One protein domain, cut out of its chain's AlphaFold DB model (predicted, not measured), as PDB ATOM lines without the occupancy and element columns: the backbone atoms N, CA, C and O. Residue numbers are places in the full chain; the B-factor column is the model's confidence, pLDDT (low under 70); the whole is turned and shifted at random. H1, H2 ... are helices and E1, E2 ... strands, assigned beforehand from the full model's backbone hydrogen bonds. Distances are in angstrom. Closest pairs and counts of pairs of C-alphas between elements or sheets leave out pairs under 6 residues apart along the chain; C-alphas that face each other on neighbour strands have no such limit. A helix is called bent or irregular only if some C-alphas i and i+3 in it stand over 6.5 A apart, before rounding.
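Overview. This is residues 212 to 375 of the 379 residues of an uncharacterized protein of Parcubacteria group bacterium GW2011_GWC2_40_31 (UniProt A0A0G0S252). Two lobes make this domain: a six-stranded sheet, E3, E8, E5, E6, E7, E4, curled like part of a barrel, and a sandwich of two three-stranded sheets, E10, E1, E12 and E9, E2, E11. The links E2 to E3 and E8 to E9 join the lobes, and short H1 lies at one end of the sandwich lobe. The printed part has 164 residues, with twelve named strands and one named helix in the order E1 to E11, H1, E12; the sheets, in the orders just given, are antiparallel. The class is mostly strand; the whole is compact, with a radius of gyration of the C-alphas of 16.7 A, and flat, spanning 45 by 44 by 20 A.

Arrangement. Start in the curled sheet at edge strand E3, residues 243 to 248, and E8, residues 311 to 315, where N 247 and O 312 are 2.9 A apart. Next comes E5, residues 271 to 274, with N 273 and O 313 at 2.8 A. E6, residues 283 to 290, bends by 59 degrees at residue 287; it pairs with E5 at N 272 and O 284, 2.8 A, and with E7, residues 293 to 296, at N 290 and O 293, 2.8 A. E4, residues 256 to 258, is the other edge, with N 257 and O 294 at 2.9 A. E5, E6, E7 are a meander, each strand the antiparallel neighbour of the one before; with E4 or with E8 they make a Greek key, the first of four strands neighbouring the fourth. Outward, look at E9, residues 318 to 324, E2, residues 231 to 237, and E11, residues 346 to 352: N 234 and O 321 are 3.0 A apart, N 233 and O 350 2.9 A. This sheet faces E10, residues 333 to 342, E1, residues 212 to 220, and E12, residues 365 to 374, at 9.7 A centre to centre; here N 336 and O 216 are 2.8 A apart, N 217 and O 369 2.8 A. The nested antiparallel pairs E1 with E10, E2 with E9, E3 with E8 and E4 with E7 form a jelly roll, one long hairpin wound over.

Along the chain. Find C-alpha 212 at (-12.293, -12.922, 131.866); E1 runs 25.0 A from there. E10 covers 25.5 A, and E12 26.9 A to C-alpha 374 at (-13.391, -7.324, 129.255). H1, residues 357 to 362, is irregular, with C-alphas 358 and 361 8.4 A apart; 0 of 2 O i to N i+4 pairs and 1 of 3 O i to N i+3 pairs are within hydrogen-bond range.

Size, cuts and confidence. The C-alphas farthest apart, of Gly 303 and Asp 375, are 47.5 A apart. The printed part has no cut; the long links are residues 259 to 270 and 297 to 310. Mean pLDDT of the printed part is 89.0, with residues 354 to 359 and 362 under 70.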
ATOM      1  N   ARG A 212     -11.737 -11.693 131.312       91.00
ATOM      2  CA  ARG A 212     -12.293 -12.922 131.866       91.00
ATOM      3  C   ARG A 212     -12.574 -13.871 130.712       91.00
ATOM      4  O   ARG A 212     -13.547 -13.677 129.990       91.00
ATOM      5  N   PHE A 213     -11.720 -14.871 130.538       91.38
ATOM      6  CA  PHE A 213     -11.928 -15.934 129.559       91.38
ATOM      7  C   PHE A 213     -12.907 -16.946 130.137       91.38
ATOM      8  O   PHE A 213     -12.731 -17.401 131.273       91.38
ATOM      9  N   ILE A 214     -13.955 -17.245 129.374       94.00
ATOM     10  CA  ILE A 214     -15.103 -18.010 129.867       94.00
ATOM     11  C   ILE A 214     -15.368 -19.283 129.066       94.00
ATOM     12  O   ILE A 214     -15.930 -20.244 129.594       94.00
ATOM     13  N   GLN A 215     -15.027 -19.296 127.777       93.75
ATOM     14  CA  GLN A 215     -15.384 -20.405 126.898       93.75
ATOM     15  C   GLN A 215     -14.340 -20.614 125.808       93.75
ATOM     16  O   GLN A 215     -13.695 -19.671 125.344       93.75
ATOM     17  N   SER A 216     -14.182 -21.872 125.418       93.50
ATOM     18  CA  SER A 216     -13.496 -22.285 124.202       93.50
ATOM     19  C   SER A 216     -14.501 -23.035 123.343       93.50
ATOM     20  O   SER A 216     -15.182 -23.931 123.839       93.50
ATOM     21  N   VAL A 217     -14.597 -22.664 122.076       93.62
ATOM     22  CA  VAL A 217     -15.396 -23.362 121.071       93.62
ATOM     23  C   VAL A 217     -14.420 -24.058 120.145       93.62
ATOM     24  O   VAL A 217     -13.498 -23.418 119.641       93.62
ATOM     25  N   ILE A 218     -14.585 -25.363 119.979       94.12
ATOM     26  CA  ILE A 218     -13.784 -26.170 119.067       94.12
ATOM     27  C   ILE A 218     -14.703 -26.770 118.016       94.12
ATOM     28  O   ILE A 218     -15.723 -27.369 118.358       94.12
ATOM     29  N   ASN A 219     -14.340 -26.594 116.751       92.44
ATOM     30  CA  ASN A 219     -15.032 -27.194 115.623       92.44
ATOM     31  C   ASN A 219     -14.134 -28.271 115.025       92.44
ATOM     32  O   ASN A 219     -12.957 -28.038 114.730       92.44
ATOM     33  N   PHE A 220     -14.684 -29.468 114.878       89.88
ATOM     34  CA  PHE A 220     -13.961 -30.598 114.322       89.88
ATOM     35  C   PHE A 220     -14.073 -30.589 112.806       89.88
ATOM     36  O   PHE A 220     -15.090 -30.210 112.232       89.88
ATOM     37  N   TRP A 221     -13.000 -31.016 112.152       83.81
ATOM     38  CA  TRP A 221     -12.960 -31.110 110.697       83.81
ATOM     39  C   TRP A 221     -13.921 -32.177 110.157       83.81
ATOM     40  O   TRP A 221     -14.511 -32.017 109.090       83.81
ATOM     41  N   ARG A 222     -14.096 -33.261 110.914       84.88
ATOM     42  CA  ARG A 222     -15.013 -34.366 110.629       84.88
ATOM     43  C   ARG A 222     -15.714 -34.787 111.927       84.88
ATOM     44  O   ARG A 222     -15.176 -34.502 113.001       84.88
ATOM     45  N   PRO A 223     -16.878 -35.459 111.845       88.00
ATOM     46  CA  PRO A 223     -17.519 -36.057 113.009       88.00
ATOM     47  C   PRO A 223     -16.553 -36.952 113.782       88.00
ATOM     48  O   PRO A 223     -15.704 -37.636 113.202       88.00
ATOM     49  N   PHE A 224     -16.665 -36.910 115.103       85.88
ATOM     50  CA  PHE A 224     -15.744 -37.605 115.985       85.88
ATOM     51  C   PHE A 224     -15.936 -39.125 115.935       85.88
ATOM     52  O   PHE A 224     -17.054 -39.628 116.019       85.88
ATOM     53  N   VAL A 225     -14.839 -39.868 115.823       85.81
ATOM     54  CA  VAL A 225     -14.865 -41.334 115.720       85.81
ATOM     55  C   VAL A 225     -15.303 -41.956 117.041       85.81
ATOM     56  O   VAL A 225     -14.781 -41.580 118.085       85.81
ATOM     57  N   ASN A 226     -16.184 -42.960 117.001       89.50
ATOM     58  CA  ASN A 226     -16.571 -43.733 118.183       89.50
ATOM     59  C   ASN A 226     -15.431 -44.657 118.662       89.50
ATOM     60  O   ASN A 226     -15.361 -45.830 118.294       89.50
ATOM     61  N   SER A 227     -14.507 -44.104 119.449       86.56
ATOM     62  CA  SER A 227     -13.382 -44.821 120.052       86.56
ATOM     63  C   SER A 227     -12.947 -44.157 121.360       86.56
ATOM     64  O   SER A 227     -12.863 -42.932 121.450       86.56
ATOM     65  N   SER A 228     -12.587 -44.963 122.362       83.69
ATOM     66  CA  SER A 228     -11.973 -44.480 123.610       83.69
ATOM     67  C   SER A 228     -10.538 -43.985 123.408       83.69
ATOM     68  O   SER A 228      -9.977 -43.291 124.262       83.69
ATOM     69  N   LEU A 229      -9.943 -44.335 122.263       82.56
ATOM     70  CA  LEU A 229      -8.625 -43.893 121.833       82.56
ATOM     71  C   LEU A 229      -8.676 -42.614 120.992       82.56
ATOM     72  O   LEU A 229      -7.643 -41.989 120.786       82.56
ATOM     73  N   ALA A 230      -9.862 -42.184 120.565       86.19
ATOM     74  CA  ALA A 230     -10.087 -40.874 119.978       86.19
ATOM     75  C   ALA A 230     -10.330 -39.859 121.105       86.19
ATOM     76  O   ALA A 230     -11.365 -39.904 121.773       86.19
ATOM     77  N   ARG A 231      -9.394 -38.931 121.342       88.88
ATOM     78  CA  ARG A 231      -9.607 -37.831 122.299       88.88
ATOM     79  C   ARG A 231      -9.045 -36.502 121.811       88.88
ATOM     80  O   ARG A 231      -7.975 -36.444 121.204       88.88
ATOM     81  N   VAL A 232      -9.747 -35.423 122.137       90.94
ATOM     82  CA  VAL A 232      -9.239 -34.056 122.005       90.94
ATOM     83  C   VAL A 232      -9.278 -33.381 123.364       90.94
ATOM     84  O   VAL A 232     -10.328 -33.302 123.999       90.94
ATOM     85  N   ILE A 233      -8.128 -32.882 123.812       91.88
ATOM     86  CA  ILE A 233      -7.977 -32.221 125.108       91.88
ATOM     87  C   ILE A 233      -7.598 -30.766 124.863       91.88
ATOM     88  O   ILE A 233      -6.578 -30.479 124.239       91.88
ATOM     89  N   VAL A 234      -8.397 -29.842 125.396       93.94
ATOM     90  CA  VAL A 234      -8.100 -28.407 125.334       93.94
ATOM     91  C   VAL A 234      -7.551 -27.961 126.679       93.94
ATOM     92  O   VAL A 234      -8.090 -28.288 127.740       93.94
ATOM     93  N   LYS A 235      -6.458 -27.206 126.636       93.56
ATOM     94  CA  LYS A 235      -5.742 -26.684 127.797       93.56
ATOM     95  C   LYS A 235      -5.446 -25.203 127.590       93.56
ATOM     96  O   LYS A 235      -5.395 -24.728 126.456       93.56
ATOM     97  N   TYR A 236      -5.216 -24.476 128.677       93.50
ATOM     98  CA  TYR A 236      -4.838 -23.066 128.624       93.50
ATOM     99  C   TYR A 236      -3.640 -22.747 129.507       93.50
ATOM    100  O   TYR A 236      -3.417 -23.372 130.540       93.50
ATOM    101  N   ASN A 237      -2.900 -21.723 129.107       91.56
ATOM    102  CA  ASN A 237      -1.847 -21.087 129.878       91.56
ATOM    103  C   ASN A 237      -2.068 -19.563 129.848       91.56
ATOM    104  O   ASN A 237      -2.611 -19.023 128.888       91.56
ATOM    105  N   ILE A 238      -1.665 -18.869 130.909       90.38
ATOM    106  CA  ILE A 238      -1.810 -17.408 131.058       90.38
ATOM    107  C   ILE A 238      -0.464 -16.682 131.178       90.38
ATOM    108  O   ILE A 238      -0.416 -15.491 131.468       90.38
ATOM    109  N   THR A 239       0.634 -17.407 130.997       84.94
ATOM    110  CA  THR A 239       1.998 -16.891 131.130       84.94
ATOM    111  C   THR A 239       2.677 -16.802 129.769       84.94
ATOM    112  O   THR A 239       2.318 -17.530 128.851       84.94
ATOM    113  N   GLU A 240       3.676 -15.939 129.621       78.19
ATOM    114  CA  GLU A 240       4.436 -15.854 128.363       78.19
ATOM    115  C   GLU A 240       5.296 -17.101 128.133       78.19
ATOM    116  O   GLU A 240       5.393 -17.601 127.016       78.19
ATOM    117  N   GLN A 241       5.857 -17.647 129.213       78.88
ATOM    118  CA  GLN A 241       6.617 -18.888 129.201       78.88
ATOM    119  C   GLN A 241       5.793 -20.004 129.846       78.88
ATOM    120  O   GLN A 241       5.720 -20.119 131.074       78.88
ATOM    121  N   TYR A 242       5.181 -20.839 128.998       82.44
ATOM    122  CA  TYR A 242       4.390 -21.987 129.449       82.44
ATOM    123  C   TYR A 242       5.243 -23.114 130.033       82.44
ATOM    124  O   TYR A 242       4.709 -24.002 130.681       82.44
ATOM    125  N   GLN A 243       6.548 -23.116 129.804       82.12
ATOM    126  CA  GLN A 243       7.450 -24.158 130.286       82.12
ATOM    127  C   GLN A 243       7.920 -23.801 131.699       82.12
ATOM    128  O   GLN A 243       8.311 -22.661 131.946       82.12
ATOM    129  N   LYS A 244       7.821 -24.751 132.634       86.19
ATOM    130  CA  LYS A 244       8.254 -24.578 134.027       86.19
ATOM    131  C   LYS A 244       9.668 -25.114 134.245       86.19
ATOM    132  O   LYS A 244      10.475 -24.434 134.863       86.19
ATOM    133  N   ASP A 245       9.934 -26.334 133.785       88.00
ATOM    134  CA  ASP A 245      11.165 -27.076 134.080       88.00
ATOM    135  C   ASP A 245      11.316 -28.264 133.122       88.00
ATOM    136  O   ASP A 245      10.317 -28.740 132.579       88.00
ATOM    137  N   SER A 246      12.534 -28.774 132.939       86.75
ATOM    138  CA  SER A 246      12.785 -29.984 132.149       86.75
ATOM    139  C   SER A 246      13.916 -30.825 132.730       86.75
ATOM    140  O   SER A 246      14.995 -30.299 133.000       86.75
ATOM    141  N   ARG A 247      13.683 -32.127 132.947       89.00
ATOM    142  CA  ARG A 247      14.614 -33.016 133.666       89.00
ATOM    143  C   ARG A 247      14.496 -34.469 133.241       89.00
ATOM    144  O   ARG A 247      13.439 -34.910 132.804       89.00
ATOM    145  N   PHE A 248      15.568 -35.229 133.443       90.62
ATOM    146  CA  PHE A 248      15.505 -36.684 133.362       90.62
ATOM    147  C   PHE A 248      14.834 -37.266 134.606       90.62
ATOM    148  O   PHE A 248      15.138 -36.859 135.731       90.62
ATOM    149  N   ALA A 249      13.953 -38.241 134.397       94.19
ATOM    150  CA  ALA A 249      13.578 -39.156 135.461       94.19
ATOM    151  C   ALA A 249      14.783 -40.029 135.836       94.19
ATOM    152  O   ALA A 249      15.649 -40.312 135.015       94.19
ATOM    153  N   SER A 250      14.864 -40.437 137.096       95.38
ATOM    154  CA  SER A 250      15.869 -41.386 137.580       95.38
ATOM    155  C   SER A 250      15.395 -42.830 137.409       95.38
ATOM    156  O   SER A 250      16.190 -43.720 137.122       95.38
ATOM    157  N   SER A 251      14.093 -43.059 137.581       95.56
ATOM    158  CA  SER A 251      13.409 -44.343 137.416       95.56
ATOM    159  C   SER A 251      11.892 -44.116 137.420       95.56
ATOM    160  O   SER A 251      11.431 -42.986 137.604       95.56
ATOM    161  N   GLY A 252      11.105 -45.174 137.231       96.31
ATOM    162  CA  GLY A 252       9.653 -45.084 137.277       96.31
ATOM    163  C   GLY A 252       8.945 -46.351 136.814       96.31
ATOM    164  O   GLY A 252       9.544 -47.415 136.668       96.31
ATOM    165  N   THR A 253       7.638 -46.220 136.620       96.56
ATOM    166  CA  THR A 253       6.730 -47.249 136.098       96.56
ATOM    167  C   THR A 253       5.907 -46.656 134.951       96.56
ATOM    168  O   THR A 253       6.291 -45.646 134.372       96.56
ATOM    169  N   SER A 254       4.766 -47.241 134.583       96.50
ATOM    170  CA  SER A 254       3.867 -46.631 133.596       96.50
ATOM    171  C   SER A 254       3.094 -45.424 134.142       96.50
ATOM    172  O   SER A 254       2.659 -44.592 133.354       96.50
ATOM    173  N   ASN A 255       2.925 -45.275 135.459       97.50
ATOM    174  CA  ASN A 255       2.135 -44.187 136.060       97.50
ATOM    175  C   ASN A 255       2.869 -43.395 137.150       97.50
ATOM    176  O   ASN A 255       2.293 -42.471 137.726       97.50
ATOM    177  N   THR A 256       4.131 -43.723 137.417       97.38
ATOM    178  CA  THR A 256       4.976 -42.989 138.360       97.38
ATOM    179  C   THR A 256       6.351 -42.725 137.776       97.38
ATOM    180  O   THR A 256       6.860 -43.523 136.990       97.38
ATOM    181  N   PHE A 257       6.972 -41.625 138.184       97.56
ATOM    182  CA  PHE A 257       8.376 -41.347 137.908       97.56
ATOM    183  C   PHE A 257       9.042 -40.709 139.118       97.56
ATOM    184  O   PHE A 257       8.414 -39.980 139.884       97.56
ATOM    185  N   THR A 258      10.329 -40.978 139.270       97.44
ATOM    186  CA  THR A 258      11.153 -40.472 140.364       97.44
ATOM    187  C   THR A 258      12.163 -39.488 139.805       97.44
ATOM    188  O   THR A 258      12.763 -39.745 138.763       97.44
ATOM    189  N   LEU A 259      12.375 -38.370 140.493       96.06
ATOM    190  CA  LEU A 259      13.447 -37.420 140.194       96.06
ATOM    191  C   LEU A 259      14.567 -37.535 141.236       96.06
ATOM    192  O   LEU A 259      14.356 -38.041 142.334       96.06
ATOM    193  N   SER A 260      15.750 -37.000 140.936       94.81
ATOM    194  CA  SER A 260      16.808 -36.851 141.947       94.81
ATOM    195  C   SER A 260      16.395 -35.889 143.067       94.81
ATOM    196  O   SER A 260      16.717 -36.103 144.231       94.81
ATOM    197  N   PHE A 261      15.639 -34.849 142.713       94.25
ATOM    198  CA  PHE A 261      14.897 -33.988 143.627       94.25
ATOM    199  C   PHE A 261      13.697 -33.374 142.903       94.25
ATOM    200  O   PHE A 261      13.769 -33.100 141.701       94.25
ATOM    201  N   VAL A 262      12.613 -33.125 143.639       93.31
ATOM    202  CA  VAL A 262      11.426 -32.426 143.128       93.31
ATOM    203  C   VAL A 262      11.496 -30.965 143.569       93.31
ATOM    204  O   VAL A 262      11.531 -30.702 144.772       93.31
ATOM    205  N   PRO A 263      11.556 -30.001 142.636       91.06
ATOM    206  CA  PRO A 263      11.526 -28.590 142.992       91.06
ATOM    207  C   PRO A 263      10.210 -28.192 143.668       91.06
ATOM    208  O   PRO A 263       9.144 -28.693 143.324       91.06
ATOM    209  N   THR A 264      10.272 -27.227 144.584       90.69
ATOM    210  CA  THR A 264       9.123 -26.805 145.409       90.69
ATOM    211  C   THR A 264       7.983 -26.149 144.629       90.69
ATOM    212  O   THR A 264       6.880 -26.036 145.151       90.69
ATOM    213  N   TYR A 265       8.230 -25.709 143.394       90.44
ATOM    214  CA  TYR A 265       7.238 -25.079 142.515       90.44
ATOM    215  C   TYR A 265       6.510 -26.069 141.585       90.44
ATOM    216  O   TYR A 265       5.727 -25.641 140.729       90.44
ATOM    217  N   TRP A 266       6.810 -27.369 141.686       92.31
ATOM    218  CA  TRP A 266       6.040 -28.421 141.025       92.31
ATOM    219  C   TRP A 266       4.776 -28.691 141.837       92.31
ATOM    220  O   TRP A 266       4.844 -28.925 143.043       92.31
ATOM    221  N   GLU A 267       3.624 -28.669 141.178       91.81
ATOM    222  CA  GLU A 267       2.327 -28.741 141.844       91.81
ATOM    223  C   GLU A 267       1.463 -29.861 141.255       91.81
ATOM    224  O   GLU A 267       1.554 -30.207 140.074       91.81
ATOM    225  N   VAL A 268       0.575 -30.421 142.080       92.69
ATOM    226  CA  VAL A 268      -0.484 -31.316 141.595       92.69
ATOM    227  C   VAL A 268      -1.332 -30.572 140.560       92.69
ATOM    228  O   VAL A 268      -1.771 -29.447 140.787       92.69
ATOM    229  N   GLY A 269      -1.571 -31.219 139.422       89.12
ATOM    230  CA  GLY A 269      -2.276 -30.667 138.270       89.12
ATOM    231  C   GLY A 269      -1.371 -30.072 137.190       89.12
ATOM    232  O   GLY A 269      -1.879 -29.781 136.107       89.12
ATOM    233  N   ASP A 270      -0.064 -29.921 137.432       90.75
ATOM    234  CA  ASP A 270       0.862 -29.491 136.381       90.75
ATOM    235  C   ASP A 270       0.952 -30.524 135.256       90.75
ATOM    236  O   ASP A 270       0.919 -31.736 135.486       90.75
ATOM    237  N   GLU A 271       1.088 -30.030 134.026       93.19
ATOM    238  CA  GLU A 271       1.220 -30.867 132.841       93.19
ATOM    239  C   GLU A 271       2.647 -31.414 132.730       93.19
ATOM    240  O   GLU A 271       3.624 -30.666 132.740       93.19
ATOM    241  N   VAL A 272       2.749 -32.725 132.542       92.69
ATOM    242  CA  VAL A 272       3.980 -33.481 132.330       92.69
ATOM    243  C   VAL A 272       3.978 -34.004 130.900       92.69
ATOM    244  O   VAL A 272       3.134 -34.814 130.531       92.69
ATOM    245  N   SER A 273       4.914 -33.539 130.077       89.62
ATOM    246  CA  SER A 273       5.122 -34.037 128.713       89.62
ATOM    247  C   SER A 273       6.401 -34.864 128.652       89.62
ATOM    248  O   SER A 273       7.463 -34.386 129.047       89.62
ATOM    249  N   VAL A 274       6.324 -36.085 128.125       88.31
ATOM    250  CA  VAL A 274       7.508 -36.925 127.908       88.31
ATOM    251  C   VAL A 274       8.143 -36.547 126.568       88.31
ATOM    252  O   VAL A 274       7.577 -36.791 125.500       88.31
ATOM    253  N   LEU A 275       9.310 -35.907 126.636       82.19
ATOM    254  CA  LEU A 275      10.096 -35.453 125.491       82.19
ATOM    255  C   LEU A 275      11.048 -36.526 124.958       82.19
ATOM    256  O   LEU A 275      11.322 -36.506 123.764       82.19
ATOM    257  N   SER A 276      11.552 -37.416 125.824       80.56
ATOM    258  CA  SER A 276      12.471 -38.508 125.462       80.56
ATOM    259  C   SER A 276      12.151 -39.825 126.166       80.56
ATOM    260  O   SER A 276      11.379 -39.827 127.119       80.56
ATOM    261  N   GLY A 277      12.732 -40.930 125.693       81.38
ATOM    262  CA  GLY A 277      12.554 -42.278 126.235       81.38
ATOM    263  C   GLY A 277      11.360 -43.042 125.655       81.38
ATOM    264  O   GLY A 277      10.747 -42.628 124.669       81.38
ATOM    265  N   ASN A 278      11.032 -44.179 126.268       80.62
ATOM    266  CA  ASN A 278       9.994 -45.099 125.784       80.62
ATOM    267  C   ASN A 278       8.584 -44.467 125.776       80.62
ATOM    268  O   ASN A 278       7.758 -44.757 124.918       80.62
ATOM    269  N   GLY A 279       8.310 -43.556 126.715       83.12
ATOM    270  CA  GLY A 279       7.035 -42.836 126.809       83.12
ATOM    271  C   GLY A 279       6.918 -41.583 125.937       83.12
ATOM    272  O   GLY A 279       5.906 -40.886 126.033       83.12
ATOM    273  N   ALA A 280       7.936 -41.251 125.139       81.56
ATOM    274  CA  ALA A 280       7.994 -39.981 124.427       81.56
ATOM    275  C   ALA A 280       6.820 -39.800 123.468       81.56
ATOM    276  O   ALA A 280       6.517 -40.683 122.667       81.56
ATOM    277  N   GLY A 281       6.144 -38.655 123.545       79.56
ATOM    278  CA  GLY A 281       4.840 -38.523 122.890       79.56
ATOM    279  C   GLY A 281       3.696 -38.159 123.809       79.56
ATOM    280  O   GLY A 281       2.706 -37.548 123.414       79.56
ATOM    281  N   GLN A 282       3.799 -38.661 125.031       87.00
ATOM    282  CA  GLN A 282       2.669 -38.765 125.926       87.00
ATOM    283  C   GLN A 282       2.657 -37.595 126.900       87.00
ATOM    284  O   GLN A 282       3.694 -37.173 127.416       87.00
ATOM    285  N   ILE A 283       1.459 -37.062 127.128       89.94
ATOM    286  CA  ILE A 283       1.223 -35.932 128.017       89.94
ATOM    287  C   ILE A 283       0.285 -36.384 129.129       89.94
ATOM    288  O   ILE A 283      -0.697 -37.079 128.875       89.94
ATOM    289  N   ARG A 284       0.609 -36.001 130.359       92.31
ATOM    290  CA  ARG A 284      -0.071 -36.372 131.600       92.31
ATOM    291  C   ARG A 284      -0.199 -35.170 132.520       92.31
ATOM    292  O   ARG A 284       0.355 -34.112 132.223       92.31
ATOM    293  N   HIS A 285      -0.880 -35.334 133.647       93.44
ATOM    294  CA  HIS A 285      -0.843 -34.359 134.736       93.44
ATOM    295  C   HIS A 285      -0.394 -35.012 136.033       93.44
ATOM    296  O   HIS A 285      -0.696 -36.178 136.295       93.44
ATOM    297  N   ILE A 286       0.313 -34.250 136.865       95.38
ATOM    298  CA  ILE A 286       0.692 -34.696 138.205       95.38
ATOM    299  C   ILE A 286      -0.584 -34.908 139.021       95.38
ATOM    300  O   ILE A 286      -1.355 -33.979 139.243       95.38
ATOM    301  N   LYS A 287      -0.792 -36.130 139.500       96.62
ATOM    302  CA  LYS A 287      -1.889 -36.509 140.395       96.62
ATOM    303  C   LYS A 287      -1.483 -36.406 141.862       96.62
ATOM    304  O   LYS A 287      -2.282 -35.976 142.688       96.62
ATOM    305  N   SER A 288      -0.257 -36.803 142.193       97.38
ATOM    306  CA  SER A 288       0.295 -36.662 143.542       97.38
ATOM    307  C   SER A 288       1.819 -36.576 143.527       97.38
ATOM    308  O   SER A 288       2.471 -37.039 142.592       97.38
ATOM    309  N   ILE A 289       2.373 -35.976 144.581       97.50
ATOM    310  CA  ILE A 289       3.813 -35.849 144.824       97.50
ATOM    311  C   ILE A 289       4.092 -36.446 146.204       97.50
ATOM    312  O   ILE A 289       3.449 -36.065 147.181       97.50
ATOM    313  N   SER A 290       5.026 -37.392 146.281       96.75
ATOM    314  CA  SER A 290       5.455 -38.044 147.519       96.75
ATOM    315  C   SER A 290       6.980 -38.104 147.560       96.75
ATOM    316  O   SER A 290       7.603 -38.933 146.895       96.75
ATOM    317  N   GLY A 291       7.592 -37.183 148.309       95.25
ATOM    318  CA  GLY A 291       9.045 -37.012 148.321       95.25
ATOM    319  C   GLY A 291       9.567 -36.688 146.922       95.25
ATOM    320  O   GLY A 291       9.216 -35.663 146.344       95.25
ATOM    321  N   THR A 292      10.394 -37.575 146.372       96.81
ATOM    322  CA  THR A 292      10.945 -37.440 145.018       96.81
ATOM    323  C   THR A 292      10.160 -38.184 143.936       96.81
ATOM    324  O   THR A 292      10.514 -38.105 142.758       96.81
ATOM    325  N   THR A 293       9.095 -38.887 144.320       97.25
ATOM    326  CA  THR A 293       8.257 -39.680 143.422       97.25
ATOM    327  C   THR A 293       6.990 -38.915 143.077       97.25
ATOM    328  O   THR A 293       6.278 -38.427 143.956       97.25
ATOM    329  N   LEU A 294       6.675 -38.854 141.790       97.88
ATOM    330  CA  LEU A 294       5.445 -38.275 141.276       97.88
ATOM    331  C   LEU A 294       4.584 -39.357 140.645       97.88
ATOM    332  O   LEU A 294       5.081 -40.226 139.928       97.88
ATOM    333  N   THR A 295       3.282 -39.267 140.881       98.06
ATOM    334  CA  THR A 295       2.268 -40.113 140.249       98.06
ATOM    335  C   THR A 295       1.471 -39.267 139.274       98.06
ATOM    336  O   THR A 295       1.071 -38.153 139.619       98.06
ATOM    337  N   VAL A 296       1.208 -39.789 138.079       97.31
ATOM    338  CA  VAL A 296       0.395 -39.116 137.059       97.31
ATOM    339  C   VAL A 296      -1.058 -39.602 137.039       97.31
ATOM    340  O   VAL A 296      -1.410 -40.613 137.647       97.31
ATOM    341  N   ASP A 297      -1.924 -38.837 136.377       94.00
ATOM    342  CA  ASP A 297      -3.366 -39.071 136.266       94.00
ATOM    343  C   ASP A 297      -3.743 -40.338 135.481       94.00
ATOM    344  O   ASP A 297      -4.713 -41.006 135.842       94.00
ATOM    345  N   GLU A 298      -2.961 -40.705 134.467       91.75
ATOM    346  CA  GLU A 298      -3.170 -41.910 133.658       91.75
ATOM    347  C   GLU A 298      -1.835 -42.592 133.282       91.75
ATOM    348  O   GLU A 298      -0.805 -41.940 133.088       91.75
ATOM    349  N   SER A 299      -1.839 -43.922 133.155       94.19
ATOM    350  CA  SER A 299      -0.645 -44.684 132.766       94.19
ATOM    351  C   SER A 299      -0.196 -44.365 131.337       94.19
ATOM    352  O   SER A 299      -1.006 -44.076 130.452       94.19
ATOM    353  N   LEU A 300       1.107 -44.443 131.079       91.62
ATOM    354  CA  LEU A 300       1.674 -44.468 129.735       91.62
ATOM    355  C   LEU A 300       1.166 -45.699 128.967       91.62
ATOM    356  O   LEU A 300       1.027 -46.788 129.524       91.62
ATOM    357  N   LEU A 301       0.871 -45.516 127.681       87.94
ATOM    358  CA  LEU A 301       0.398 -46.574 126.790       87.94
ATOM    359  C   LEU A 301       1.535 -47.237 126.010       87.94
ATOM    360  O   LEU A 301       2.634 -46.692 125.897       87.94
ATOM    361  N   GLY A 302       1.230 -48.394 125.416       85.25
ATOM    362  CA  GLY A 302       2.160 -49.152 124.574       85.25
ATOM    363  C   GLY A 302       3.217 -49.916 125.369       85.25
ATOM    364  O   GLY A 302       4.303 -50.148 124.858       85.25
ATOM    365  N   GLY A 303       2.930 -50.250 126.633       87.06
ATOM    366  CA  GLY A 303       3.914 -50.857 127.536       87.06
ATOM    367  C   GLY A 303       5.041 -49.903 127.944       87.06
ATOM    368  O   GLY A 303       6.049 -50.350 128.483       87.06
ATOM    369  N   ALA A 304       4.887 -48.602 127.681       89.69
ATOM    370  CA  ALA A 304       5.881 -47.606 128.032       89.69
ATOM    371  C   ALA A 304       5.937 -47.356 129.544       89.69
ATOM    372  O   ALA A 304       4.939 -47.451 130.262       89.69
ATOM    373  N   SER A 305       7.121 -46.976 130.008       93.56
ATOM    374  CA  SER A 305       7.390 -46.579 131.384       93.56
ATOM    375  C   SER A 305       8.238 -45.318 131.413       93.56
ATOM    376  O   SER A 305       8.982 -45.039 130.472       93.56
ATOM    377  N   TYR A 306       8.147 -44.590 132.517       94.56
ATOM    378  CA  TYR A 306       9.151 -43.610 132.883       94.56
ATOM    379  C   TYR A 306      10.401 -44.344 133.376       94.56
ATOM    380  O   TYR A 306      10.324 -45.217 134.236       94.56
ATOM    381  N   ASP A 307      11.554 -43.997 132.823       91.44
ATOM    382  CA  ASP A 307      12.854 -44.605 133.111       91.44
ATOM    383  C   ASP A 307      13.972 -43.548 133.076       91.44
ATOM    384  O   ASP A 307      13.710 -42.362 132.876       91.44
ATOM    385  N   SER A 308      15.229 -43.960 133.249       91.56
ATOM    386  CA  SER A 308      16.376 -43.041 133.235       91.56
ATOM    387  C   SER A 308      16.633 -42.358 131.885       91.56
ATOM    388  O   SER A 308      17.356 -41.366 131.825       91.56
ATOM    389  N   SER A 309      16.031 -42.854 130.799       87.12
ATOM    390  CA  SER A 309      16.068 -42.213 129.479       87.12
ATOM    391  C   SER A 309      14.939 -41.195 129.287       87.12
ATOM    392  O   SER A 309      14.947 -40.415 128.332       87.12
ATOM    393  N   SER A 310      13.966 -41.183 130.200       88.94
ATOM    394  CA  SER A 310      12.770 -40.367 130.082       88.94
ATOM    395  C   SER A 310      13.066 -38.917 130.428       88.94
ATOM    396  O   SER A 310      13.297 -38.569 131.587       88.94
ATOM    397  N   TYR A 311      13.036 -38.055 129.413       87.69
ATOM    398  CA  TYR A 311      13.188 -36.616 129.590       87.69
ATOM    399  C   TYR A 311      11.821 -35.961 129.673       87.69
ATOM    400  O   TYR A 311      11.010 -36.089 128.759       87.69
ATOM    401  N   ILE A 312      11.554 -35.284 130.779       89.62
ATOM    402  CA  ILE A 312      10.247 -34.756 131.137       89.62
ATOM    403  C   ILE A 312      10.274 -33.239 131.031       89.62
ATOM    404  O   ILE A 312      11.184 -32.605 131.555       89.62
ATOM    405  N   LEU A 313       9.251 -32.664 130.404       88.50
ATOM    406  CA  LEU A 313       8.953 -31.237 130.410       88.50
ATOM    407  C   LEU A 313       7.724 -30.981 131.275       88.50
ATOM    408  O   LEU A 313       6.637 -31.475 130.972       88.50
ATOM    409  N   LEU A 314       7.893 -30.158 132.302       90.81
ATOM    410  CA  LEU A 314       6.794 -29.622 133.086       90.81
ATOM    411  C   LEU A 314       6.292 -28.323 132.455       90.81
ATOM    412  O   LEU A 314       7.083 -27.435 132.117       90.81
ATOM    413  N   SER A 315       4.977 -28.175 132.329       89.88
ATOM    414  CA  SER A 315       4.359 -26.994 131.734       89.88
ATOM    415  C   SER A 315       3.189 -26.447 132.567       89.88
ATOM    416  O   SER A 315       2.591 -27.138 133.387       89.88
ATOM    417  N   LYS A 316       2.871 -25.166 132.356       87.56
ATOM    418  CA  LYS A 316       1.817 -24.398 133.042       87.56
ATOM    419  C   LYS A 316       0.434 -24.576 132.411       87.56
ATOM    420  O   LYS A 316      -0.484 -23.825 132.751       87.56
ATOM    421  N   PHE A 317       0.282 -25.495 131.458       91.44
ATOM    422  CA  PHE A 317      -1.007 -25.735 130.820       91.44
ATOM    423  C   PHE A 317      -1.976 -26.406 131.794       91.44
ATOM    424  O   PHE A 317      -1.697 -27.465 132.342       91.44
ATOM    425  N   LYS A 318      -3.143 -25.789 131.978       90.50
ATOM    426  CA  LYS A 318      -4.251 -26.309 132.783       90.50
ATOM    427  C   LYS A 318      -5.341 -26.851 131.869       90.50
ATOM    428  O   LYS A 318      -5.724 -26.180 130.910       90.50
ATOM    429  N   LYS A 319      -5.866 -28.039 132.172       91.69
ATOM    430  CA  LYS A 319      -6.959 -28.657 131.407       91.69
ATOM    431  C   LYS A 319      -8.233 -27.805 131.490       91.69
ATOM    432  O   LYS A 319      -8.670 -27.444 132.580       91.69
ATOM    433  N   ILE A 320      -8.812 -27.484 130.332       93.19
ATOM    434  CA  ILE A 320     -10.159 -26.906 130.202       93.19
ATOM    435  C   ILE A 320     -11.182 -28.038 130.182       93.19
ATOM    436  O   ILE A 320     -12.157 -28.021 130.927       93.19
ATOM    437  N   GLY A 321     -10.956 -29.016 129.309       92.25
ATOM    438  CA  GLY A 321     -11.896 -30.092 129.052       92.25
ATOM    439  C   GLY A 321     -11.334 -31.108 128.070       92.25
ATOM    440  O   GLY A 321     -10.244 -30.942 127.518       92.25
ATOM    441  N   GLU A 322     -12.088 -32.180 127.891       92.81
ATOM    442  CA  GLU A 322     -11.776 -33.286 126.996       92.81
ATOM    443  C   GLU A 322     -13.055 -33.703 126.275       92.81
ATOM    444  O   GLU A 322     -14.132 -33.687 126.870       92.81
ATOM    445  N   VAL A 323     -12.914 -34.050 125.001       93.25
ATOM    446  CA  VAL A 323     -13.912 -34.773 124.210       93.25
ATOM    447  C   VAL A 323     -13.335 -36.149 123.937       93.25
ATOM    448  O   VAL A 323     -12.189 -36.243 123.489       93.25
ATOM    449  N   ARG A 324     -14.116 -37.197 124.201       92.06
ATOM    450  CA  ARG A 324     -13.764 -38.576 123.862       92.06
ATOM    451  C   ARG A 324     -14.829 -39.198 122.989       92.06
ATOM    452  O   ARG A 324     -16.019 -38.961 123.197       92.06
ATOM    453  N   GLY A 325     -14.390 -40.020 122.052       90.12
ATOM    454  CA  GLY A 325     -15.251 -40.545 121.007       90.12
ATOM    455  C   GLY A 325     -16.200 -41.632 121.463       90.12
ATOM    456  O   GLY A 325     -17.299 -41.738 120.937       90.12
ATOM    457  N   ASP A 326     -15.813 -42.387 122.486       90.44
ATOM    458  CA  ASP A 326     -16.679 -43.351 123.161       90.44
ATOM    459  C   ASP A 326     -17.813 -42.684 123.958       90.44
ATOM    460  O   ASP A 326     -18.875 -43.277 124.137       90.44
ATOM    461  N   THR A 327     -17.609 -41.450 124.430       93.62
ATOM    462  CA  THR A 327     -18.622 -40.693 125.187       93.62
ATOM    463  C   THR A 327     -19.450 -39.738 124.332       93.62
ATOM    464  O   THR A 327     -20.613 -39.490 124.642       93.62
ATOM    465  N   GLU A 328     -18.854 -39.182 123.279       92.62
ATOM    466  CA  GLU A 328     -19.459 -38.176 122.403       92.62
ATOM    467  C   GLU A 328     -19.186 -38.524 120.927       92.62
ATOM    468  O   GLU A 328     -18.483 -37.776 120.242       92.62
ATOM    469  N   PRO A 329     -19.689 -39.666 120.419       90.81
ATOM    470  CA  PRO A 329     -19.500 -40.040 119.021       90.81
ATOM    471  C   PRO A 329     -20.207 -39.051 118.085       90.81
ATOM    472  O   PRO A 329     -21.202 -38.426 118.452       90.81
ATOM    473  N   ASP A 330     -19.673 -38.901 116.872       91.06
ATOM    474  CA  ASP A 330     -20.208 -38.075 115.782       91.06
ATOM    475  C   ASP A 330     -20.336 -36.571 116.083       91.06
ATOM    476  O   ASP A 330     -20.871 -35.803 115.279       91.06
ATOM    477  N   ILE A 331     -19.798 -36.103 117.215       93.19
ATOM    478  CA  ILE A 331     -19.808 -34.685 117.558       93.19
ATOM    479  C   ILE A 331     -18.974 -33.889 116.544       93.19
ATOM    480  O   ILE A 331     -17.855 -34.260 116.191       93.19
ATOM    481  N   VAL A 332     -19.525 -32.771 116.069       93.12
ATOM    482  CA  VAL A 332     -18.874 -31.881 115.085       93.12
ATOM    483  C   VAL A 332     -18.365 -30.581 115.706       93.12
ATOM    484  O   VAL A 332     -17.517 -29.908 115.128       93.12
ATOM    485  N   ASN A 333     -18.840 -30.229 116.902       93.69
ATOM    486  CA  ASN A 333     -18.354 -29.084 117.663       93.69
ATOM    487  C   ASN A 333     -18.540 -29.295 119.167       93.69
ATOM    488  O   ASN A 333     -19.451 -29.995 119.597       93.69
ATOM    489  N   LYS A 334     -17.698 -28.654 119.979       94.94
ATOM    490  CA  LYS A 334     -17.830 -28.663 121.436       94.94
ATOM    491  C   LYS A 334     -17.605 -27.272 122.006       94.94
ATOM    492  O   LYS A 334     -16.606 -26.612 121.723       94.94
ATOM    493  N   LEU A 335     -18.502 -26.863 122.896       94.88
ATOM    494  CA  LEU A 335     -18.289 -25.715 123.767       94.88
ATOM    495  C   LEU A 335     -17.760 -26.196 125.118       94.88
ATOM    496  O   LEU A 335     -18.427 -26.942 125.835       94.88
ATOM    497  N   MET A 336     -16.569 -25.737 125.485       95.31
ATOM    498  CA  MET A 336     -15.953 -26.014 126.775       95.31
ATOM    499  C   MET A 336     -15.956 -24.755 127.635       95.31
ATOM    500  O   MET A 336     -15.437 -23.710 127.240       95.31
ATOM    501  N   ARG A 337     -16.551 -24.849 128.824       94.50
ATOM    502  CA  ARG A 337     -16.629 -23.733 129.770       94.50
ATOM    503  C   ARG A 337     -15.443 -23.777 130.719       94.50
ATOM    504  O   ARG A 337     -15.129 -24.822 131.276       94.50
ATOM    505  N   PHE A 338     -14.834 -22.626 130.943       94.06
ATOM    506  CA  PHE A 338     -13.840 -22.425 131.988       94.06
ATOM    507  C   PHE A 338     -13.983 -21.017 132.549       94.06
ATOM    508  O   PHE A 338     -14.858 -20.256 132.152       94.06
ATOM    509  N   ASN A 339     -13.173 -20.664 133.534       92.25
ATOM    510  CA  ASN A 339     -13.191 -19.315 134.065       92.25
ATOM    511  C   ASN A 339     -11.790 -18.959 134.529       92.25
ATOM    512  O   ASN A 339     -11.322 -19.473 135.542       92.25
ATOM    513  N   THR A 340     -11.128 -18.078 133.791       91.50
ATOM    514  CA  THR A 340      -9.833 -17.543 134.202       91.50
ATOM    515  C   THR A 340      -9.763 -16.052 133.934       91.50
ATOM    516  O   THR A 340     -10.269 -15.551 132.927       91.50
ATOM    517  N   ARG A 341      -9.147 -15.329 134.866       91.06
ATOM    518  CA  ARG A 341      -8.901 -13.895 134.740       91.06
ATOM    519  C   ARG A 341      -7.440 -13.686 134.404       91.06
ATOM    520  O   ARG A 341      -6.568 -14.049 135.186       91.06
ATOM    521  N   SER A 342      -7.179 -13.097 133.247       90.56
ATOM    522  CA  SER A 342      -5.826 -12.795 132.793       90.56
ATOM    523  C   SER A 342      -5.856 -11.700 131.734       90.56
ATOM    524  O   SER A 342      -6.878 -11.473 131.093       90.56
ATOM    525  N   LYS A 343      -4.732 -11.016 131.529       88.88
ATOM    526  CA  LYS A 343      -4.546 -10.153 130.356       88.88
ATOM    527  C   LYS A 343      -4.434 -10.985 129.070       88.88
ATOM    528  O   LYS A 343      -4.957 -10.599 128.026       88.88
ATOM    529  N   LYS A 344      -3.772 -12.140 129.185       90.00
ATOM    530  CA  LYS A 344      -3.319 -12.973 128.070       90.00
ATOM    531  C   LYS A 344      -3.782 -14.415 128.233       90.00
ATOM    532  O   LYS A 344      -3.873 -14.901 129.365       90.00
ATOM    533  N   ILE A 345      -4.014 -15.107 127.124       91.50
ATOM    534  CA  ILE A 345      -4.252 -16.553 127.129       91.50
ATOM    535  C   ILE A 345      -3.541 -17.217 125.958       91.50
ATOM    536  O   ILE A 345      -3.459 -16.669 124.866       91.50
ATOM    537  N   GLN A 346      -3.043 -18.418 126.185       91.38
ATOM    538  CA  GLN A 346      -2.533 -19.306 125.160       91.38
ATOM    539  C   GLN A 346      -3.284 -20.622 125.274       91.38
ATOM    540  O   GLN A 346      -3.432 -21.144 126.380       91.38
ATOM    541  N   LEU A 347      -3.753 -21.159 124.154       92.12
ATOM    542  CA  LEU A 347      -4.417 -22.453 124.125       92.12
ATOM    543  C   LEU A 347      -3.434 -23.520 123.657       92.12
ATOM    544  O   LEU A 347      -2.611 -23.284 122.773       92.12
ATOM    545  N   LYS A 348      -3.541 -24.705 124.250       90.94
ATOM    546  CA  LYS A 348      -2.930 -25.929 123.742       90.94
ATOM    547  C   LYS A 348      -4.038 -26.922 123.465       90.94
ATOM    548  O   LYS A 348      -4.858 -27.183 124.343       90.94
ATOM    549  N   ILE A 349      -4.052 -27.468 122.260       89.94
ATOM    550  CA  ILE A 349      -4.998 -28.496 121.866       89.94
ATOM    551  C   ILE A 349      -4.212 -29.753 121.562       89.94
ATOM    552  O   ILE A 349      -3.356 -29.743 120.687       89.94
ATOM    553  N   GLU A 350      -4.483 -30.812 122.307       88.50
ATOM    554  CA  GLU A 350      -3.920 -32.139 122.101       88.50
ATOM    555  C   GLU A 350      -4.950 -32.979 121.347       88.50
ATOM    556  O   GLU A 350      -6.074 -33.144 121.817       88.50
ATOM    557  N   ILE A 351      -4.565 -33.489 120.182       84.56
ATOM    558  CA  ILE A 351      -5.317 -34.477 119.411       84.56
ATOM    559  C   ILE A 351      -4.602 -35.800 119.626       84.56
ATOM    560  O   ILE A 351      -3.437 -35.951 119.257       84.56
ATOM    561  N   TRP A 352      -5.279 -36.756 120.241       80.81
ATOM    562  CA  TRP A 352      -4.666 -38.019 120.608       80.81
ATOM    563  C   TRP A 352      -5.460 -39.185 120.042       80.81
ATOM    564  O   TRP A 352      -6.679 -39.253 120.181       80.81
ATOM    565  N   SER A 353      -4.721 -40.046 119.341       76.19
ATOM    566  CA  SER A 353      -5.233 -41.184 118.589       76.19
ATOM    567  C   SER A 353      -4.103 -42.203 118.335       76.19
ATOM    568  O   SER A 353      -3.430 -42.185 117.300       76.19
ATOM    569  N   PRO A 354      -3.804 -43.074 119.314       68.50
ATOM    570  CA  PRO A 354      -2.657 -43.973 119.255       68.50
ATOM    571  C   PRO A 354      -2.884 -45.240 118.419       68.50
ATOM    572  O   PRO A 354      -1.917 -45.973 118.207       68.50
ATOM    573  N   SER A 355      -4.105 -45.557 117.980       67.12
ATOM    574  CA  SER A 355      -4.385 -46.865 117.374       67.12
ATOM    575  C   SER A 355      -4.617 -46.790 115.869       67.12
ATOM    576  O   SER A 355      -4.220 -47.704 115.153       67.12
ATOM    577  N   GLY A 356      -5.172 -45.683 115.366       60.81
ATOM    578  CA  GLY A 356      -5.427 -45.486 113.932       60.81
ATOM    579  C   GLY A 356      -6.497 -46.376 113.330       60.81
ATOM    580  O   GLY A 356      -6.866 -46.195 112.171       60.81
ATOM    581  N   PHE A 357      -7.028 -47.304 114.118       62.50
ATOM    582  CA  PHE A 357      -8.151 -48.134 113.743       62.50
ATOM    583  C   PHE A 357      -9.422 -47.275 113.699       62.50
ATOM    584  O   PHE A 357      -9.609 -46.380 114.514       62.50
ATOM    585  N   ILE A 358     -10.321 -47.543 112.745       64.38
ATOM    586  CA  ILE A 358     -11.651 -46.899 112.674       64.38
ATOM    587  C   ILE A 358     -11.585 -45.388 112.326       64.38
ATOM    588  O   ILE A 358     -12.402 -44.592 112.760       64.38
ATOM    589  N   GLY A 359     -10.623 -44.942 111.509       67.19
ATOM    590  CA  GLY A 359     -10.605 -43.547 111.015       67.19
ATOM    591  C   GLY A 359     -10.155 -42.507 112.049       67.19
ATOM    592  O   GLY A 359     -10.236 -41.309 111.806       67.19
ATOM    593  N   GLU A 360      -9.628 -42.973 113.172       72.81
ATOM    594  CA  GLU A 360      -9.015 -42.229 114.272       72.81
ATOM    595  C   GLU A 360      -7.957 -41.192 113.824       72.81
ATOM    596  O   GLU A 360      -7.821 -40.123 114.415       72.81
ATOM    597  N   TRP A 361      -7.249 -41.452 112.722       70.19
ATOM    598  CA  TRP A 361      -6.275 -40.511 112.142       70.19
ATOM    599  C   TRP A 361      -6.893 -39.408 111.285       70.19
ATOM    600  O   TRP A 361      -6.198 -38.474 110.900       70.19
ATOM    601  N   ASN A 362      -8.193 -39.492 111.011       68.44
ATOM    602  CA  ASN A 362      -8.942 -38.442 110.327       68.44
ATOM    603  C   ASN A 362      -9.478 -37.392 111.314       68.44
ATOM    604  O   ASN A 362     -10.230 -36.499 110.920       68.44
ATOM    605  N   MET A 363      -9.128 -37.504 112.599       78.75
ATOM    606  CA  MET A 363      -9.455 -36.501 113.599       78.75
ATOM    607  C   MET A 363      -8.657 -35.226 113.350       78.75
ATOM    608  O   MET A 363      -7.432 -35.241 113.246       78.75
ATOM    609  N   GLY A 364      -9.359 -34.102 113.313       78.56
ATOM    610  CA  GLY A 364      -8.756 -32.803 113.077       78.56
ATOM    611  C   GLY A 364      -9.624 -31.683 113.618       78.56
ATOM    612  O   GLY A 364     -10.800 -31.871 113.937       78.56
ATOM    613  N   ILE A 365      -9.023 -30.508 113.711       84.94
ATOM    614  CA  ILE A 365      -9.681 -29.287 114.162       84.94
ATOM    615  C   ILE A 365      -9.795 -28.385 112.944       84.94
ATOM    616  O   ILE A 365      -8.784 -28.095 112.308       84.94
ATOM    617  N   ALA A 366     -11.014 -27.966 112.623       85.44
ATOM    618  CA  ALA A 366     -11.250 -26.971 111.586       85.44
ATOM    619  C   ALA A 366     -10.909 -25.576 112.116       85.44
ATOM    620  O   ALA A 366     -10.152 -24.831 111.494       85.44
ATOM    621  N   ASP A 367     -11.418 -25.248 113.303       87.06
ATOM    622  CA  ASP A 367     -11.132 -23.992 113.976       87.06
ATOM    623  C   ASP A 367     -11.265 -24.109 115.500       87.06
ATOM    624  O   ASP A 367     -11.869 -25.036 116.053       87.06
ATOM    625  N   ILE A 368     -10.656 -23.140 116.180       89.94
ATOM    626  CA  ILE A 368     -10.809 -22.935 117.612       89.94
ATOM    627  C   ILE A 368     -10.982 -21.450 117.894       89.94
ATOM    628  O   ILE A 368     -10.236 -20.608 117.395       89.94
ATOM    629  N   SER A 369     -11.949 -21.140 118.747       90.56
ATOM    630  CA  SER A 369     -12.244 -19.784 119.193       90.56
ATOM    631  C   SER A 369     -12.293 -19.730 120.713       90.56
ATOM    632  O   SER A 369     -12.750 -20.668 121.366       90.56
ATOM    633  N   THR A 370     -11.864 -18.614 121.303       89.81
ATOM    634  CA  THR A 370     -12.048 -18.354 122.736       89.81
ATOM    635  C   THR A 370     -12.897 -17.114 122.953       89.81
ATOM    636  O   THR A 370     -12.716 -16.096 122.290       89.81
ATOM    637  N   VAL A 371     -13.830 -17.207 123.895       91.56
ATOM    638  CA  VAL A 371     -14.718 -16.113 124.278       91.56
ATOM    639  C   VAL A 371     -14.223 -15.519 125.586       91.56
ATOM    640  O   VAL A 371     -14.009 -16.232 126.576       91.56
ATOM    641  N   TYR A 372     -14.085 -14.197 125.601       91.12
ATOM    642  CA  TYR A 372     -13.761 -13.441 126.799       91.12
ATOM    643  C   TYR A 372     -14.657 -12.218 126.951       91.12
ATOM    644  O   TYR A 372     -15.191 -11.684 125.984       91.12
ATOM    645  N   ILE A 373     -14.785 -11.763 128.193       89.56
ATOM    646  CA  ILE A 373     -15.430 -10.500 128.533       89.56
ATOM    647  C   ILE A 373     -14.346  -9.572 129.093       89.56
ATOM    648  O   ILE A 373     -13.583  -9.998 129.970       89.56
ATOM    649  N   PRO A 374     -14.237  -8.321 128.616       86.44
ATOM    650  CA  PRO A 374     -13.391  -7.324 129.255       86.44
ATOM    651  C   PRO A 374     -13.834  -7.102 130.703       86.44
ATOM    652  O   PRO A 374     -15.010  -6.833 130.955       86.44
ATOM    653  N   ASP A 375     -12.909  -7.192 131.659       79.56
ATOM    654  CA  ASP A 375     -13.222  -6.861 133.050       79.56
ATOM    655  C   ASP A 375     -13.334  -5.328 133.119       79.56
ATOM    656  O   ASP A 375     -12.330  -4.611 133.045       79.56
TER     657      ASP A 375